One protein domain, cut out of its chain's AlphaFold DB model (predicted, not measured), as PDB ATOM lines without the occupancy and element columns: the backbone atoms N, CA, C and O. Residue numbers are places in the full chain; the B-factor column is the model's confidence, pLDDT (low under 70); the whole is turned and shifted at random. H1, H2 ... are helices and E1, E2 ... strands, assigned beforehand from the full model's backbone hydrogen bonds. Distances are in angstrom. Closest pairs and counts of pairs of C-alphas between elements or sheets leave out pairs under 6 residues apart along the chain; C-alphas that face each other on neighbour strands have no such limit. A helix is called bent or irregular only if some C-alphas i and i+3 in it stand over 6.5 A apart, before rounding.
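Overview. This is residues 183 to 306 of the 652 residues of an uncharacterized protein of Legionellales bacterium (UniProt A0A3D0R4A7). A small sheet of three strands, E1, E2 and E3, makes a wall with the long helix H3 over one of its faces; H3 reaches past the sheet and meets the short H1 with residues 245 to 249. Near the middle of the domain H2 packs on H3, with the short H5 and H6 packed on H2 in turn, while H4 lies far out. The 124 printed residues hold six named helices and three named strands, in the order H1 E1 E2 H2 H3 H4 H5 H6 E3. The sheet's order is E1, E2, E3, mixed, and the class is mixed, helices and strands. The whole is compact, with a radius of gyration of the C-alphas of 14.2 A and spans of 41 by 33 by 25 A.

Along the chain. In the sheet, E1 is residues 191 to 194, 10.2 A long, E2 residues 200 to 205, 16.4 A, and E3 residues 300 to 305, 16.4 A, ending at C-alpha 305 (-28.869, 86.807, 45.841). H3, residues 230 to 249, is 28.6 A long and begins at C-alpha 230 (-32.945, 84.087, 63.472). H2 is residues 211 to 220, 14.1 A, and H6 residues 278 to 284, 9.8 A. The short helices are H1, residues 183 to 186, 5.2 A, from C-alpha 183 (-31.403, 65.804, 42.139); H4, residues 259 to 263, 6.4 A; and H5, residues 271 to 275, 9.0 A. H5 is irregular: C-alphas 272 and 275 are 7.3 A apart.

Arrangement. E1 and E2 form an antiparallel hairpin, with N 193 and O 202 at 2.9 A. E2 and E3 are parallel at 21 degrees, with N 203 and O 302 at 2.8 A; with H2 to H6 between them they form a strand-helix-strand unit, two parallel neighbour strands joined through helices. H3 on one face of the sheet gives two layers, a helix layer and a strand layer. Its height over the sheet is 10.1 A, and it runs along the strands, at 25 degrees to E1 on the local plane. H3 lies over E1 and only just over E2, on which 3 of its C-alphas fall. Its residues 245 to 249 touch H1, the closest C-alphas being those of Thr 185 and Lys 245, 6.7 A. H2, the hub, touches H3, H5 and H6. H3 touches it with residues 236 to 240 alone, the closest C-alphas being those of Ala 218 and Ile 240, 5.9 A apart, and the lines of H2 and H3 stand at a steep tilt of 41 degrees, the same way. Gly 216 has the closest C-alpha of H2 to both H5, at Tyr 275, 4.3 A, and H6, at Pro 278, 5.2 A. H4 is close to but not clearly touching H6, the closest C-alphas being Leu 262 and Glu 280, 6.6 A. Every O i to N i+4 pair is within hydrogen-bond range in H2, H3, H4 and H6; H5 has 0 of 1, with 0 of 2 O i to N i+3 pairs, and H1 is too short for an O i to N i+4 pair.

Size, cuts and confidence. The C-alphas farthest apart, those of Asp 197 and Ala 260, are 42.8 A apart. The printed part has no cut, and the link from H6 to E3, residues 285 to 299, is long. The mean pLDDT of the printed part is 86.8; residues 264 to 269, 271 and 288 to 297 are under 70.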
ATOM      1  N   ILE A 183     -31.110  64.463  42.661       70.62
ATOM      2  CA  ILE A 183     -31.403  65.804  42.139       70.62
ATOM      3  C   ILE A 183     -32.690  66.353  42.769       70.62
ATOM      4  O   ILE A 183     -32.692  67.465  43.304       70.62
ATOM      5  N   GLN A 184     -33.760  65.556  42.825       72.50
ATOM      6  CA  GLN A 184     -35.035  65.970  43.419       72.50
ATOM      7  C   GLN A 184     -34.920  66.321  44.909       72.50
ATOM      8  O   GLN A 184     -35.590  67.239  45.388       72.50
ATOM      9  N   THR A 185     -34.051  65.632  45.655       76.75
ATOM     10  CA  THR A 185     -33.834  65.919  47.084       76.75
ATOM     11  C   THR A 185     -32.991  67.171  47.332       76.75
ATOM     12  O   THR A 185     -33.049  67.718  48.441       76.75
ATOM     13  N   SER A 186     -32.269  67.659  46.318       83.56
ATOM     14  CA  SER A 186     -31.419  68.850  46.400       83.56
ATOM     15  C   SER A 186     -32.170  70.176  46.200       83.56
ATOM     16  O   SER A 186     -31.697  71.216  46.659       83.56
ATOM     17  N   PHE A 187     -33.360  70.172  45.581       87.12
ATOM     18  CA  PHE A 187     -34.101  71.412  45.337       87.12
ATOM     19  C   PHE A 187     -34.616  72.047  46.634       87.12
ATOM     20  O   PHE A 187     -35.293  71.414  47.451       87.12
ATOM     21  N   GLN A 188     -34.329  73.339  46.791       94.81
ATOM     22  CA  GLN A 188     -34.823  74.176  47.878       94.81
ATOM     23  C   GLN A 188     -35.168  75.566  47.326       94.81
ATOM     24  O   GLN A 188     -34.335  76.153  46.634       94.81
ATOM     25  N   PRO A 189     -36.362  76.122  47.608       95.19
ATOM     26  CA  PRO A 189     -36.681  77.501  47.240       95.19
ATOM     27  C   PRO A 189     -35.830  78.515  48.011       95.19
ATOM     28  O   PRO A 189     -35.547  79.591  47.491       95.19
ATOM     29  N   LEU A 190     -35.428  78.181  49.242       96.56
ATOM     30  CA  LEU A 190     -34.617  79.023  50.114       96.56
ATOM     31  C   LEU A 190     -33.545  78.174  50.795       96.56
ATOM     32  O   LEU A 190     -33.847  77.105  51.316       96.56
ATOM     33  N   ALA A 191     -32.326  78.689  50.881       96.06
ATOM     34  CA  ALA A 191     -31.297  78.154  51.766       96.06
ATOM     35  C   ALA A 191     -30.901  79.215  52.799       96.06
ATOM     36  O   ALA A 191     -31.161  80.409  52.624       96.06
ATOM     37  N   TYR A 192     -30.297  78.790  53.904       97.31
ATOM     38  CA  TYR A 192     -29.804  79.708  54.922       97.31
ATOM     39  C   TYR A 192     -28.517  79.197  55.565       97.31
ATOM     40  O   TYR A 192     -28.229  78.005  55.540       97.31
ATOM     41  N   ASP A 193     -27.777  80.125  56.158       96.88
ATOM     42  CA  ASP A 193     -26.687  79.864  57.090       96.88
ATOM     43  C   ASP A 193     -26.977  80.630  58.384       96.88
ATOM     44  O   ASP A 193     -27.355  81.807  58.349       96.88
ATOM     45  N   LEU A 194     -26.857  79.952  59.519       96.56
ATOM     46  CA  LEU A 194     -27.156  80.501  60.836       96.56
ATOM     47  C   LEU A 194     -25.843  80.666  61.597       96.56
ATOM     48  O   LEU A 194     -25.077  79.715  61.737       96.56
ATOM     49  N   SER A 195     -25.571  81.873  62.096       96.00
ATOM     50  CA  SER A 195     -24.384  82.106  62.917       96.00
ATOM     51  C   SER A 195     -24.419  81.264  64.193       96.00
ATOM     52  O   SER A 195     -25.482  80.918  64.697       96.00
ATOM     53  N   ILE A 196     -23.239  80.990  64.752       94.81
ATOM     54  CA  ILE A 196     -23.070  80.168  65.964       94.81
ATOM     55  C   ILE A 196     -23.869  80.719  67.161       94.81
ATOM     56  O   ILE A 196     -24.342  79.954  67.991       94.81
ATOM     57  N   ASP A 197     -24.029  82.043  67.257       94.75
ATOM     58  CA  ASP A 197     -24.810  82.712  68.308       94.75
ATOM     59  C   ASP A 197     -26.323  82.784  68.014       94.75
ATOM     60  O   ASP A 197     -27.085  83.354  68.798       94.75
ATOM     61  N   GLU A 198     -26.746  82.256  66.862       95.50
ATOM     62  CA  GLU A 198     -28.114  82.268  66.340       95.50
ATOM     63  C   GLU A 198     -28.744  83.671  66.220       95.50
ATOM     64  O   GLU A 198     -29.964  83.807  66.075       95.50
ATOM     65  N   GLN A 199     -27.926  84.732  66.262       95.25
ATOM     66  CA  GLN A 199     -28.369  86.128  66.146       95.25
ATOM     67  C   GLN A 199     -28.305  86.656  64.714       95.25
ATOM     68  O   GLN A 199     -28.846  87.725  64.423       95.25
ATOM     69  N   THR A 200     -27.626  85.949  63.814       94.88
ATOM     70  CA  THR A 200     -27.496  86.338  62.414       94.88
ATOM     71  C   THR A 200     -27.898  85.183  61.519       94.88
ATOM     72  O   THR A 200     -27.346  84.094  61.610       94.88
ATOM     73  N   ILE A 201     -28.829  85.438  60.605       96.44
ATOM     74  CA  ILE A 201     -29.177  84.497  59.542       96.44
ATOM     75  C   ILE A 201     -28.802  85.101  58.190       96.44
ATOM     76  O   ILE A 201     -29.152  86.244  57.884       96.44
ATOM     77  N   THR A 202     -28.060  84.346  57.387       95.62
ATOM     78  CA  THR A 202     -27.779  84.670  55.988       95.62
ATOM     79  C   THR A 202     -28.729  83.863  55.122       95.62
ATOM     80  O   THR A 202     -28.727  82.643  55.191       95.62
ATOM     81  N   LEU A 203     -29.553  84.538  54.333       95.19
ATOM     82  CA  LEU A 203     -30.528  83.934  53.436       95.19
ATOM     83  C   LEU A 203     -29.964  83.871  52.021       95.19
ATOM     84  O   LEU A 203     -29.431  84.865  51.523       95.19
ATOM     85  N   TYR A 204     -30.132  82.719  51.385       94.62
ATOM     86  CA  TYR A 204     -29.738  82.446  50.012       94.62
ATOM     87  C   TYR A 204     -30.994  82.163  49.190       94.62
ATOM     88  O   TYR A 204     -31.787  81.277  49.522       94.62
ATOM     89  N   SER A 205     -31.174  82.927  48.120       93.56
ATOM     90  CA  SER A 205     -32.280  82.775  47.177       93.56
ATOM     91  C   SER A 205     -31.817  83.151  45.776       93.56
ATOM     92  O   SER A 205     -30.866  83.914  45.608       93.56
ATOM     93  N   HIS A 206     -32.491  82.625  44.752       89.31
ATOM     94  CA  HIS A 206     -32.128  82.915  43.365       89.31
ATOM     95  C   HIS A 206     -32.216  84.423  43.055       89.31
ATOM     96  O   HIS A 206     -31.277  85.013  42.518       89.31
ATOM     97  N   ALA A 207     -33.320  85.067  43.439       90.06
ATOM     98  CA  ALA A 207     -33.485  86.512  43.358       90.06
ATOM     99  C   ALA A 207     -33.552  87.153  44.749       90.06
ATOM    100  O   ALA A 207     -33.771  86.473  45.752       90.06
ATOM    101  N   GLN A 208     -33.378  88.473  44.816       90.31
ATOM    102  CA  GLN A 208     -33.524  89.217  46.063       90.31
ATOM    103  C   GLN A 208     -34.977  89.163  46.539       90.31
ATOM    104  O   GLN A 208     -35.879  89.588  45.823       90.31
ATOM    105  N   ILE A 209     -35.204  88.683  47.758       92.19
ATOM    106  CA  ILE A 209     -36.539  88.576  48.351       92.19
ATOM    107  C   ILE A 209     -36.617  89.302  49.692       92.19
ATOM    108  O   ILE A 209     -35.627  89.502  50.392       92.19
ATOM    109  N   SER A 210     -37.831  89.643  50.083       92.06
ATOM    110  CA  SER A 210     -38.194  90.198  51.374       92.06
ATOM    111  C   SER A 210     -38.694  89.106  52.317       92.06
ATOM    112  O   SER A 210     -39.101  88.010  51.923       92.06
ATOM    113  N   ARG A 211     -38.761  89.442  53.606       91.69
ATOM    114  CA  ARG A 211     -39.422  88.604  54.618       91.69
ATOM    115  C   ARG A 211     -40.909  88.365  54.325       91.69
ATOM    116  O   ARG A 211     -41.442  87.344  54.754       91.69
ATOM    117  N   GLN A 212     -41.577  89.270  53.604       92.81
ATOM    118  CA  GLN A 212     -42.968  89.054  53.201       92.81
ATOM    119  C   GLN A 212     -43.073  87.891  52.218       92.81
ATOM    120  O   GLN A 212     -43.979  87.083  52.362       92.81
ATOM    121  N   THR A 213     -42.115  87.741  51.303       95.00
ATOM    122  CA  THR A 213     -42.065  86.605  50.371       95.00
ATOM    123  C   THR A 213     -41.847  85.285  51.102       95.00
ATOM    124  O   THR A 213     -42.543  84.316  50.821       95.00
ATOM    125  N   ILE A 214     -40.999  85.253  52.137       96.62
ATOM    126  CA  ILE A 214     -40.854  84.064  53.004       96.62
ATOM    127  C   ILE A 214     -42.173  83.741  53.724       96.62
ATOM    128  O   ILE A 214     -42.568  82.581  53.826       96.62
ATOM    129  N   ARG A 215     -42.897  84.765  54.195       96.44
ATOM    130  CA  ARG A 215     -44.226  84.592  54.798       96.44
ATOM    131  C   ARG A 215     -45.268  84.115  53.782       96.44
ATOM    132  O   ARG A 215     -46.090  83.271  54.124       96.44
ATOM    133  N   GLY A 216     -45.211  84.617  52.552       95.94
ATOM    134  CA  GLY A 216     -46.041  84.179  51.433       95.94
ATOM    135  C   GLY A 216     -45.794  82.712  51.091       95.94
ATOM    136  O   GLY A 216     -46.751  81.955  50.985       95.94
ATOM    137  N   LEU A 217     -44.528  82.283  51.028       97.12
ATOM    138  CA  LEU A 217     -44.157  80.876  50.846       97.12
ATOM    139  C   LEU A 217     -44.730  79.995  51.956       97.12
ATOM    140  O   LEU A 217     -45.339  78.968  51.671       97.12
ATOM    141  N   ALA A 218     -44.569  80.410  53.216       97.94
ATOM    142  CA  ALA A 218     -45.092  79.661  54.351       97.94
ATOM    143  C   ALA A 218     -46.621  79.518  54.291       97.94
ATOM    144  O   ALA A 218     -47.142  78.424  54.471       97.94
ATOM    145  N   HIS A 219     -47.327  80.602  53.962       96.81
ATOM    146  CA  HIS A 219     -48.774  80.593  53.762       96.81
ATOM    147  C   HIS A 219     -49.197  79.685  52.596       96.81
ATOM    148  O   HIS A 219     -50.099  78.870  52.750       96.81
ATOM    149  N   LYS A 220     -48.527  79.787  51.440       96.56
ATOM    150  CA  LYS A 220     -48.830  78.996  50.235       96.56
ATOM    151  C   LYS A 220     -48.656  77.493  50.461       96.56
ATOM    152  O   LYS A 220     -49.395  76.707  49.883       96.56
ATOM    153  N   LEU A 221     -47.686  77.116  51.289       97.06
ATOM    154  CA  LEU A 221     -47.368  75.729  51.630       97.06
ATOM    155  C   LEU A 221     -48.077  75.222  52.895       97.06
ATOM    156  O   LEU A 221     -47.762  74.119  53.341       97.06
ATOM    157  N   ASP A 222     -48.973  76.026  53.476       97.31
ATOM    158  CA  ASP A 222     -49.677  75.753  54.735       97.31
ATOM    159  C   ASP A 222     -48.738  75.338  55.886       97.31
ATOM    160  O   ASP A 222     -48.965  74.381  56.626       97.31
ATOM    161  N   VAL A 223     -47.621  76.058  56.032       97.94
ATOM    162  CA  VAL A 223     -46.674  75.857  57.133       97.94
ATOM    163  C   VAL A 223     -46.653  77.055  58.072       97.94
ATOM    164  O   VAL A 223     -46.730  78.217  57.673       97.94
ATOM    165  N   ARG A 224     -46.506  76.772  59.369       97.56
ATOM    166  CA  ARG A 224     -46.441  77.806  60.404       97.56
ATOM    167  C   ARG A 224     -45.224  78.708  60.189       97.56
ATOM    168  O   ARG A 224     -44.086  78.241  60.161       97.56
ATOM    169  N   PHE A 225     -45.477  80.007  60.106       97.88
ATOM    170  CA  PHE A 225     -44.451  81.023  59.940       97.88
ATOM    171  C   PHE A 225     -44.061  81.646  61.289       97.88
ATOM    172  O   PHE A 225     -44.907  82.186  62.001       97.88
ATOM    173  N   GLU A 226     -42.777  81.582  61.637       97.38
ATOM    174  CA  GLU A 226     -42.207  82.131  62.871       97.38
ATOM    175  C   GLU A 226     -40.886  82.837  62.575       97.38
ATOM    176  O   GLU A 226     -40.016  82.293  61.904       97.38
ATOM    177  N   ASP A 227     -40.722  84.046  63.098       96.69
ATOM    178  CA  ASP A 227     -39.565  84.897  62.808       96.69
ATOM    179  C   ASP A 227     -39.192  85.789  64.007       96.69
ATOM    180  O   ASP A 227     -38.658  86.881  63.848       96.69
ATOM    181  N   ALA A 228     -39.504  85.337  65.227       95.88
ATOM    182  CA  ALA A 228     -39.193  86.070  66.459       95.88
ATOM    183  C   ALA A 228     -37.677  86.131  66.762       95.88
ATOM    184  O   ALA A 228     -37.229  86.977  67.537       95.88
ATOM    185  N   SER A 229     -36.898  85.233  66.152       96.25
ATOM    186  CA  SER A 229     -35.435  85.155  66.198       96.25
ATOM    187  C   SER A 229     -34.901  84.573  64.884       96.25
ATOM    188  O   SER A 229     -35.664  83.983  64.111       96.25
ATOM    189  N   ALA A 230     -33.591  84.688  64.642       96.12
ATOM    190  CA  ALA A 230     -32.945  84.087  63.472       96.12
ATOM    191  C   ALA A 230     -33.112  82.555  63.461       96.12
ATOM    192  O   ALA A 230     -33.496  81.997  62.436       96.12
ATOM    193  N   PHE A 231     -32.975  81.897  64.619       96.56
ATOM    194  CA  PHE A 231     -33.281  80.471  64.784       96.56
ATOM    195  C   PHE A 231     -34.730  80.116  64.408       96.56
ATOM    196  O   PHE A 231     -34.978  79.150  63.688       96.56
ATOM    197  N   LYS A 232     -35.720  80.912  64.838       97.62
ATOM    198  CA  LYS A 232     -37.129  80.658  64.487       97.62
ATOM    199  C   LYS A 232     -37.403  80.841  62.996       97.62
ATOM    200  O   LYS A 232     -38.166  80.062  62.423       97.62
ATOM    201  N   LEU A 233     -36.742  81.810  62.361       97.06
ATOM    202  CA  LEU A 233     -36.820  81.979  60.915       97.06
ATOM    203  C   LEU A 233     -36.177  80.796  60.171       97.06
ATOM    204  O   LEU A 233     -36.778  80.300  59.221       97.06
ATOM    205  N   ALA A 234     -35.030  80.290  60.635       97.69
ATOM    206  CA  ALA A 234     -34.408  79.072  60.109       97.69
ATOM    207  C   ALA A 234     -35.360  77.864  60.186       97.69
ATOM    208  O   ALA A 234     -35.622  77.221  59.171       97.69
ATOM    209  N   GLN A 235     -35.994  77.627  61.344       97.94
ATOM    210  CA  GLN A 235     -37.009  76.570  61.497       97.94
ATOM    211  C   GLN A 235     -38.189  76.736  60.527       97.94
ATOM    212  O   GLN A 235     -38.745  75.759  60.026       97.94
ATOM    213  N   THR A 236     -38.590  77.973  60.245       98.38
ATOM    214  CA  THR A 236     -39.624  78.255  59.245       98.38
ATOM    215  C   THR A 236     -39.166  77.897  57.832       98.38
ATOM    216  O   THR A 236     -39.940  77.293  57.093       98.38
ATOM    217  N   ILE A 237     -37.919  78.204  57.470       98.06
ATOM    218  CA  ILE A 237     -37.347  77.846  56.164       98.06
ATOM    219  C   ILE A 237     -37.234  76.325  56.008       98.06
ATOM    220  O   ILE A 237     -37.588  75.805  54.954       98.06
ATOM    221  N   GLU A 238     -36.857  75.593  57.059       97.94
ATOM    222  CA  GLU A 238     -36.857  74.122  57.031       97.94
ATOM    223  C   GLU A 238     -38.250  73.547  56.752       97.94
ATOM    224  O   GLU A 238     -38.406  72.660  55.911       97.94
ATOM    225  N   ARG A 239     -39.291  74.090  57.398       98.25
ATOM    226  CA  ARG A 239     -40.683  73.678  57.144       98.25
ATOM    227  C   ARG A 239     -41.115  73.971  55.705       98.25
ATOM    228  O   ARG A 239     -41.736  73.115  55.076       98.25
ATOM    229  N   ILE A 240     -40.759  75.145  55.177       98.12
ATOM    230  CA  ILE A 240     -40.993  75.518  53.772       98.12
ATOM    231  C   ILE A 240     -40.313  74.503  52.844       98.12
ATOM    232  O   ILE A 240     -40.967  73.936  51.972       98.12
ATOM    233  N   ASN A 241     -39.027  74.221  53.057       97.75
ATOM    234  CA  ASN A 241     -38.252  73.309  52.217       97.75
ATOM    235  C   ASN A 241     -38.782  71.871  52.281       97.75
ATOM    236  O   ASN A 241     -38.858  71.204  51.251       97.75
ATOM    237  N   ALA A 242     -39.194  71.395  53.457       96.50
ATOM    238  CA  ALA A 242     -39.794  70.073  53.612       96.50
ATOM    239  C   ALA A 242     -41.126  69.951  52.851       96.50
ATOM    240  O   ALA A 242     -41.327  68.980  52.119       96.50
ATOM    241  N   SER A 243     -42.011  70.949  52.970       97.25
ATOM    242  CA  SER A 243     -43.285  70.966  52.238       97.25
ATOM    243  C   SER A 243     -43.067  71.093  50.725       97.25
ATOM    244  O   SER A 243     -43.686  70.373  49.942       97.25
ATOM    245  N   PHE A 244     -42.111  71.917  50.290       96.75
ATOM    246  CA  PHE A 244     -41.726  72.019  48.882       96.75
ATOM    247  C   PHE A 244     -41.213  70.684  48.320       96.75
ATOM    248  O   PHE A 244     -41.690  70.237  47.280       96.75
ATOM    249  N   LYS A 245     -40.309  69.988  49.023       94.62
ATOM    250  CA  LYS A 245     -39.803  68.667  48.599       94.62
ATOM    251  C   LYS A 245     -40.914  67.622  48.481       94.62
ATOM    252  O   LYS A 245     -40.844  66.757  47.611       94.62
ATOM    253  N   LEU A 246     -41.959  67.708  49.308       94.38
ATOM    254  CA  LEU A 246     -43.138  66.855  49.162       94.38
ATOM    255  C   LEU A 246     -43.875  67.134  47.843       94.38
ATOM    256  O   LEU A 246     -44.253  66.188  47.157       94.38
ATOM    257  N   HIS A 247     -44.018  68.403  47.447       94.50
ATOM    258  CA  HIS A 247     -44.608  68.767  46.155       94.50
ATOM    259  C   HIS A 247     -43.757  68.286  44.975       94.50
ATOM    260  O   HIS A 247     -44.319  67.784  44.006       94.50
ATOM    261  N   VAL A 248     -42.423  68.374  45.068       90.06
ATOM    262  CA  VAL A 248     -41.506  67.790  44.067       90.06
ATOM    263  C   VAL A 248     -41.757  66.287  43.937       90.06
ATOM    264  O   VAL A 248     -42.056  65.804  42.850       90.06
ATOM    265  N   LYS A 249     -41.728  65.558  45.059       89.38
ATOM    266  CA  LYS A 249     -41.898  64.098  45.094       89.38
ATOM    267  C   LYS A 249     -43.250  63.627  44.551       89.38
ATOM    268  O   LYS A 249     -43.344  62.536  44.000       89.38
ATOM    269  N   LEU A 250     -44.302  64.420  44.745       90.81
ATOM    270  CA  LEU A 250     -45.655  64.113  44.276       90.81
ATOM    271  C   LEU A 250     -45.939  64.634  42.858       90.81
ATOM    272  O   LEU A 250     -47.068  64.509  42.393       90.81
ATOM    273  N   ASN A 251     -44.945  65.218  42.179       87.69
ATOM    274  CA  ASN A 251     -45.097  65.874  40.881       87.69
ATOM    275  C   ASN A 251     -46.190  66.970  40.877       87.69
ATOM    276  O   ASN A 251     -46.955  67.130  39.929       87.69
ATOM    277  N   LEU A 252     -46.271  67.724  41.978       93.81
ATOM    278  CA  LEU A 252     -47.227  68.812  42.203       93.81
ATOM    279  C   LEU A 252     -46.580  70.200  42.107       93.81
ATOM    280  O   LEU A 252     -47.212  71.188  42.455       93.81
ATOM    281  N   LEU A 253     -45.337  70.315  41.629       91.44
ATOM    282  CA  LEU A 253     -44.688  71.619  41.431       91.44
ATOM    283  C   LEU A 253     -45.538  72.627  40.632       91.44
ATOM    284  O   LEU A 253     -45.604  73.778  41.067       91.44
ATOM    285  N   PRO A 254     -46.241  72.243  39.540       92.69
ATOM    286  CA  PRO A 254     -47.062  73.180  38.773       92.69
ATOM    287  C   PRO A 254     -48.227  73.803  39.550       92.69
ATOM    288  O   PRO A 254     -48.822  74.761  39.070       92.69
ATOM    289  N   THR A 255     -48.582  73.283  40.732       93.44
ATOM    290  CA  THR A 255     -49.643  73.863  41.575       93.44
ATOM    291  C   THR A 255     -49.132  75.003  42.464       93.44
ATOM    292  O   THR A 255     -49.928  75.789  42.986       93.44
ATOM    293  N   LEU A 256     -47.809  75.117  42.635       94.38
ATOM    294  CA  LEU A 256     -47.184  76.114  43.506       94.38
ATOM    295  C   LEU A 256     -47.009  77.481  42.841       94.38
ATOM    296  O   LEU A 256     -46.896  78.481  43.551       94.38
ATOM    297  N   TYR A 257     -47.033  77.532  41.513       92.81
ATOM    298  CA  TYR A 257     -46.914  78.749  40.717       92.81
ATOM    299  C   TYR A 257     -48.013  78.803  39.654       92.81
ATOM    300  O   TYR A 257     -48.671  77.810  39.357       92.81
ATOM    301  N   SER A 258     -48.221  79.969  39.060       88.06
ATOM    302  CA  SER A 258     -49.145  80.145  37.946       88.06
ATOM    303  C   SER A 258     -48.388  80.532  36.683       88.06
ATOM    304  O   SER A 258     -47.698  81.551  36.625       88.06
ATOM    305  N   ALA A 259     -48.556  79.725  35.632       85.25
ATOM    306  CA  ALA A 259     -47.934  79.956  34.327       85.25
ATOM    307  C   ALA A 259     -48.273  81.343  33.749       85.25
ATOM    308  O   ALA A 259     -47.439  81.967  33.096       85.25
ATOM    309  N   ALA A 260     -49.466  81.870  34.049       84.19
ATOM    310  CA  ALA A 260     -49.859  83.216  33.642       84.19
ATOM    311  C   ALA A 260     -48.941  84.293  34.248       84.19
ATOM    312  O   ALA A 260     -48.590  85.252  33.565       84.19
ATOM    313  N   TYR A 261     -48.503  84.127  35.499       81.44
ATOM    314  CA  TYR A 261     -47.618  85.088  36.160       81.44
ATOM    315  C   TYR A 261     -46.154  84.926  35.756       81.44
ATOM    316  O   TYR A 261     -45.454  85.934  35.655       81.44
ATOM    317  N   LEU A 262     -45.706  83.703  35.447       81.56
ATOM    318  CA  LEU A 262     -44.370  83.479  34.879       81.56
ATOM    319  C   LEU A 262     -44.194  84.229  33.546       81.56
ATOM    320  O   LEU A 262     -43.159  84.850  33.320       81.56
ATOM    321  N   ASN A 263     -45.235  84.249  32.708       76.31
ATOM    322  CA  ASN A 263     -45.207  84.909  31.398       76.31
ATOM    323  C   ASN A 263     -45.374  86.440  31.458       76.31
ATOM    324  O   ASN A 263     -45.037  87.132  30.500       76.31
ATOM    325  N   HIS A 264     -45.887  86.993  32.561       67.19
ATOM    326  CA  HIS A 264     -46.189  88.426  32.695       67.19
ATOM    327  C   HIS A 264     -45.188  89.210  33.554       67.19
ATOM    328  O   HIS A 264     -45.442  90.373  33.881       67.19
ATOM    329  N   PHE A 265     -44.041  88.620  33.902       62.56
ATOM    330  CA  PHE A 265     -43.134  89.184  34.906       62.56
ATOM    331  C   PHE A 265     -42.440  90.503  34.508       62.56
ATOM    332  O   PHE A 265     -41.918  91.227  35.362       62.56
ATOM    333  N   GLU A 266     -42.498  90.903  33.234       58.03
ATOM    334  CA  GLU A 266     -42.075  92.252  32.834       58.03
ATOM    335  C   GLU A 266     -42.896  93.346  33.550       58.03
ATOM    336  O   GLU A 266     -42.386  94.431  33.840       58.03
ATOM    337  N   ASN A 267     -44.124  93.035  33.979       54.44
ATOM    338  CA  ASN A 267     -45.022  93.988  34.618       54.44
ATOM    339  C   ASN A 267     -44.872  94.011  36.149       54.44
ATOM    340  O   ASN A 267     -44.454  93.063  36.808       54.44
ATOM    341  N   ASN A 268     -45.103  95.172  36.748       63.47
ATOM    342  CA  ASN A 268     -44.846  95.447  38.162       63.47
ATOM    343  C   ASN A 268     -45.759  94.645  39.096       63.47
ATOM    344  O   ASN A 268     -46.894  95.054  39.320       63.47
ATOM    345  N   LEU A 269     -45.248  93.554  39.680       68.06
ATOM    346  CA  LEU A 269     -45.939  92.865  40.770       68.06
ATOM    347  C   LEU A 269     -46.140  93.815  41.951       68.06
ATOM    348  O   LEU A 269     -45.174  94.360  42.500       68.06
ATOM    349  N   SER A 270     -47.393  93.999  42.353       72.44
ATOM    350  CA  SER A 270     -47.747  94.841  43.487       72.44
ATOM    351  C   SER A 270     -47.412  94.125  44.796       72.44
ATOM    352  O   SER A 270     -47.397  92.897  44.857       72.44
ATOM    353  N   VAL A 271     -47.139  94.875  45.869       67.69
ATOM    354  CA  VAL A 271     -46.875  94.316  47.215       67.69
ATOM    355  C   VAL A 271     -48.039  93.444  47.716       67.69
ATOM    356  O   VAL A 271     -47.834  92.536  48.516       67.69
ATOM    357  N   GLU A 272     -49.250  93.680  47.220       71.75
ATOM    358  CA  GLU A 272     -50.451  92.925  47.583       71.75
ATOM    359  C   GLU A 272     -50.413  91.484  47.044       71.75
ATOM    360  O   GLU A 272     -50.950  90.585  47.687       71.75
ATOM    361  N   ASP A 273     -49.669  91.236  45.961       78.81
ATOM    362  CA  ASP A 273     -49.595  89.929  45.295       78.81
ATOM    363  C   ASP A 273     -48.653  88.929  46.001       78.81
ATOM    364  O   ASP A 273     -48.535  87.779  45.583       78.81
ATOM    365  N   VAL A 274     -47.943  89.331  47.069       81.69
ATOM    366  CA  VAL A 274     -46.904  88.492  47.710       81.69
ATOM    367  C   VAL A 274     -47.436  87.132  48.178       81.69
ATOM    368  O   VAL A 274     -46.711  86.141  48.132       81.69
ATOM    369  N   TYR A 275     -48.688  87.073  48.627       88.06
ATOM    370  CA  TYR A 275     -49.292  85.834  49.125       88.06
ATOM    371  C   TYR A 275     -49.865  84.946  48.021       88.06
ATOM    372  O   TYR A 275     -49.987  83.738  48.226       88.06
ATOM    373  N   ASP A 276     -50.180  85.524  46.863       89.38
ATOM    374  CA  ASP A 276     -50.771  84.789  45.747       89.38
ATOM    375  C   ASP A 276     -49.687  84.091  44.910       89.38
ATOM    376  O   ASP A 276     -49.874  82.938  44.495       89.38
ATOM    377  N   ILE A 277     -48.536  84.760  44.743       93.56
ATOM    378  CA  ILE A 277     -47.422  84.357  43.860       93.56
ATOM    379  C   ILE A 277     -46.023  84.418  44.525       93.56
ATOM    380  O   ILE A 277     -45.091  85.065  44.024       93.56
ATOM    381  N   PRO A 278     -45.827  83.783  45.697       95.12
ATOM    382  CA  PRO A 278     -44.558  83.857  46.419       95.12
ATOM    383  C   PRO A 278     -43.408  83.118  45.718       95.12
ATOM    384  O   PRO A 278     -42.259  83.535  45.846       95.12
ATOM    385  N   PHE A 279     -43.679  82.046  44.966       95.00
ATOM    386  CA  PHE A 279     -42.637  81.284  44.263       95.00
ATOM    387  C   PHE A 279     -42.088  82.048  43.061       95.00
ATOM    388  O   PHE A 279     -40.880  82.079  42.832       95.00
ATOM    389  N   GLU A 280     -42.954  82.752  42.346       93.12
ATOM    390  CA  GLU A 280     -42.576  83.659  41.276       93.12
ATOM    391  C   GLU A 280     -41.698  84.791  41.831       93.12
ATOM    392  O   GLU A 280     -40.691  85.151  41.232       93.12
ATOM    393  N   ARG A 281     -41.983  85.297  43.035       90.81
ATOM    394  CA  ARG A 281     -41.112  86.283  43.699       90.81
ATOM    395  C   ARG A 281     -39.755  85.725  44.123       90.81
ATOM    396  O   ARG A 281     -38.772  86.452  44.054       90.81
ATOM    397  N   VAL A 282     -39.646  84.450  44.493       92.88
ATOM    398  CA  VAL A 282     -38.332  83.803  44.713       92.88
ATOM    399  C   VAL A 282     -37.519  83.737  43.421       92.88
ATOM    400  O   VAL A 282     -36.311  83.978  43.431       92.88
ATOM    401  N   LEU A 283     -38.191  83.443  42.307       90.50
ATOM    402  CA  LEU A 283     -37.585  83.343  40.982       90.50
ATOM    403  C   LEU A 283     -37.189  84.695  40.405       90.50
ATOM    404  O   LEU A 283     -36.183  84.806  39.710       90.50
ATOM    405  N   TYR A 284     -37.984  85.725  40.654       88.62
ATOM    406  CA  TYR A 284     -37.853  86.984  39.937       88.62
ATOM    407  C   TYR A 284     -37.540  88.199  40.809       88.62
ATOM    408  O   TYR A 284     -37.181  89.255  40.284       88.62
ATOM    409  N   GLY A 285     -37.583  88.021  42.120       89.56
ATOM    410  CA  GLY A 285     -37.239  89.005  43.125       89.56
ATOM    411  C   GLY A 285     -38.401  89.912  43.499       89.56
ATOM    412  O   GLY A 285     -39.377  90.079  42.763       89.56
ATOM    413  N   ASP A 286     -38.271  90.534  44.663       86.06
ATOM    414  CA  ASP A 286     -39.183  91.567  45.119       86.06
ATOM    415  C   ASP A 286     -38.789  92.915  44.522       86.06
ATOM    416  O   ASP A 286     -37.676  93.393  44.706       86.06
ATOM    417  N   LYS A 287     -39.735  93.582  43.854       74.75
ATOM    418  CA  LYS A 287     -39.536  94.939  43.313       74.75
ATOM    419  C   LYS A 287     -39.550  96.045  44.391       74.75
ATOM    420  O   LYS A 287     -39.624  97.224  44.056       74.75
ATOM    421  N   SER A 288     -39.576  95.716  45.687       58.50
ATOM    422  CA  SER A 288     -39.871  96.710  46.728       58.50
ATOM    423  C   SER A 288     -38.698  97.656  47.001       58.50
ATOM    424  O   SER A 288     -37.628  97.209  47.400       58.50
ATOM    425  N   GLN A 289     -38.964  98.965  46.927       50.44
ATOM    426  CA  GLN A 289     -38.069 100.093  47.248       50.44
ATOM    427  C   GLN A 289     -37.557 100.158  48.707       50.44
ATOM    428  O   GLN A 289     -36.997 101.172  49.120       50.44
ATOM    429  N   ASP A 290     -37.729  99.106  49.507       52.31
ATOM    430  CA  ASP A 290     -37.222  99.040  50.884       52.31
ATOM    431  C   ASP A 290     -35.763  98.540  50.953       52.31
ATOM    432  O   ASP A 290     -35.288  98.136  52.013       52.31
ATOM    433  N   GLU A 291     -35.017  98.651  49.845       47.97
ATOM    434  CA  GLU A 291     -33.597  98.284  49.674       47.97
ATOM    435  C   GLU A 291     -32.620  98.927  50.689       47.97
ATOM    436  O   GLU A 291     -31.431  98.621  50.685       47.97
ATOM    437  N   GLY A 292     -33.084  99.804  51.583       45.91
ATOM    438  CA  GLY A 292     -32.234 100.522  52.536       45.91
ATOM    439  C   GLY A 292     -32.720 100.558  53.982       45.91
ATOM    440  O   GLY A 292     -32.006 101.095  54.832       45.91
ATOM    441  N   ARG A 293     -33.898 100.013  54.312       48.78
ATOM    442  CA  ARG A 293     -34.347  99.979  55.709       48.78
ATOM    443  C   ARG A 293     -33.908  98.672  56.338       48.78
ATOM    444  O   ARG A 293     -34.590  97.660  56.234       48.78
ATOM    445  N   GLY A 294     -32.741  98.715  56.985       53.44
ATOM    446  CA  GLY A 294     -32.278  97.641  57.860       53.44
ATOM    447  C   GLY A 294     -33.435  97.123  58.712       53.44
ATOM    448  O   GLY A 294     -34.185  97.909  59.293       53.44
ATOM    449  N   TYR A 295     -33.610  95.805  58.712       59.56
ATOM    450  CA  TYR A 295     -34.712  95.138  59.389       59.56
ATOM    451  C   TYR A 295     -34.759  95.569  60.865       59.56
ATOM    452  O   TYR A 295     -33.788  95.323  61.583       59.56
ATOM    453  N   PRO A 296     -35.861  96.165  61.358       56.91
ATOM    454  CA  PRO A 296     -36.044  96.449  62.779       56.91
ATOM    455  C   PRO A 296     -36.446  95.156  63.509       56.91
ATOM    456  O   PRO A 296     -37.531  95.044  64.074       56.91
ATOM    457  N   GLY A 297     -35.602  94.132  63.401       64.12
ATOM    458  CA  GLY A 297     -35.743  92.855  64.084       64.12
ATOM    459  C   GLY A 297     -34.805  92.765  65.282       64.12
ATOM    460  O   GLY A 297     -33.820  93.492  65.381       64.12
ATOM    461  N   THR A 298     -35.094  91.830  66.179       81.81
ATOM    462  CA  THR A 298     -34.229  91.444  67.305       81.81
ATOM    463  C   THR A 298     -32.933  90.749  66.863       81.81
ATOM    464  O   THR A 298     -32.093  90.464  67.705       81.81
ATOM    465  N   TYR A 299     -32.764  90.480  65.562       86.88
ATOM    466  CA  TYR A 299     -31.655  89.731  64.972       86.88
ATOM    467  C   TYR A 299     -31.277  90.295  63.592       86.88
ATOM    468  O   TYR A 299     -32.064  90.998  62.950       86.88
ATOM    469  N   GLN A 300     -30.062  89.995  63.128       86.38
ATOM    470  CA  GLN A 300     -29.538  90.470  61.847       86.38
ATOM    471  C   GLN A 300     -29.890  89.499  60.714       86.38
ATOM    472  O   GLN A 300     -29.711  88.288  60.838       86.38
ATOM    473  N   VAL A 301     -30.344  90.037  59.582       86.12
ATOM    474  CA  VAL A 301     -30.598  89.259  58.362       86.12
ATOM    475  C   VAL A 301     -29.679  89.755  57.256       86.12
ATOM    476  O   VAL A 301     -29.685  90.944  56.933       86.12
ATOM    477  N   ARG A 302     -28.891  88.852  56.674       89.94
ATOM    478  CA  ARG A 302     -28.082  89.117  55.478       89.94
ATOM    479  C   ARG A 302     -28.729  88.421  54.292       89.94
ATOM    480  O   ARG A 302     -29.150  87.281  54.418       89.94
ATOM    481  N   TYR A 303     -28.783  89.088  53.149       88.25
ATOM    482  CA  TYR A 303     -29.295  88.505  51.912       88.25
ATOM    483  C   TYR A 303     -28.128  88.262  50.965       88.25
ATOM    484  O   TYR A 303     -27.283  89.142  50.784       88.25
ATOM    485  N   ARG A 304     -28.075  87.067  50.383       86.19
ATOM    486  CA  ARG A 304     -27.212  86.743  49.255       86.19
ATOM    487  C   ARG A 304     -28.083  86.257  48.108       86.19
ATOM    488  O   ARG A 304     -28.587  85.140  48.134       86.19
ATOM    489  N   ASP A 305     -28.242  87.124  47.118       81.62
ATOM    490  CA  ASP A 305     -28.869  86.807  45.841       81.62
ATOM    491  C   ASP A 305     -27.853  86.891  44.700       81.62
ATOM    492  O   ASP A 305     -26.797  87.522  44.815       81.62
ATOM    493  N   ASN A 306     -28.193  86.269  43.576       72.06
ATOM    494  CA  ASN A 306     -27.313  86.223  42.416       72.06
ATOM    495  C   ASN A 306     -27.299  87.513  41.582       72.06
ATOM    496  O   ASN A 306     -26.417  87.671  40.741       72.06
TER     497      ASN A 306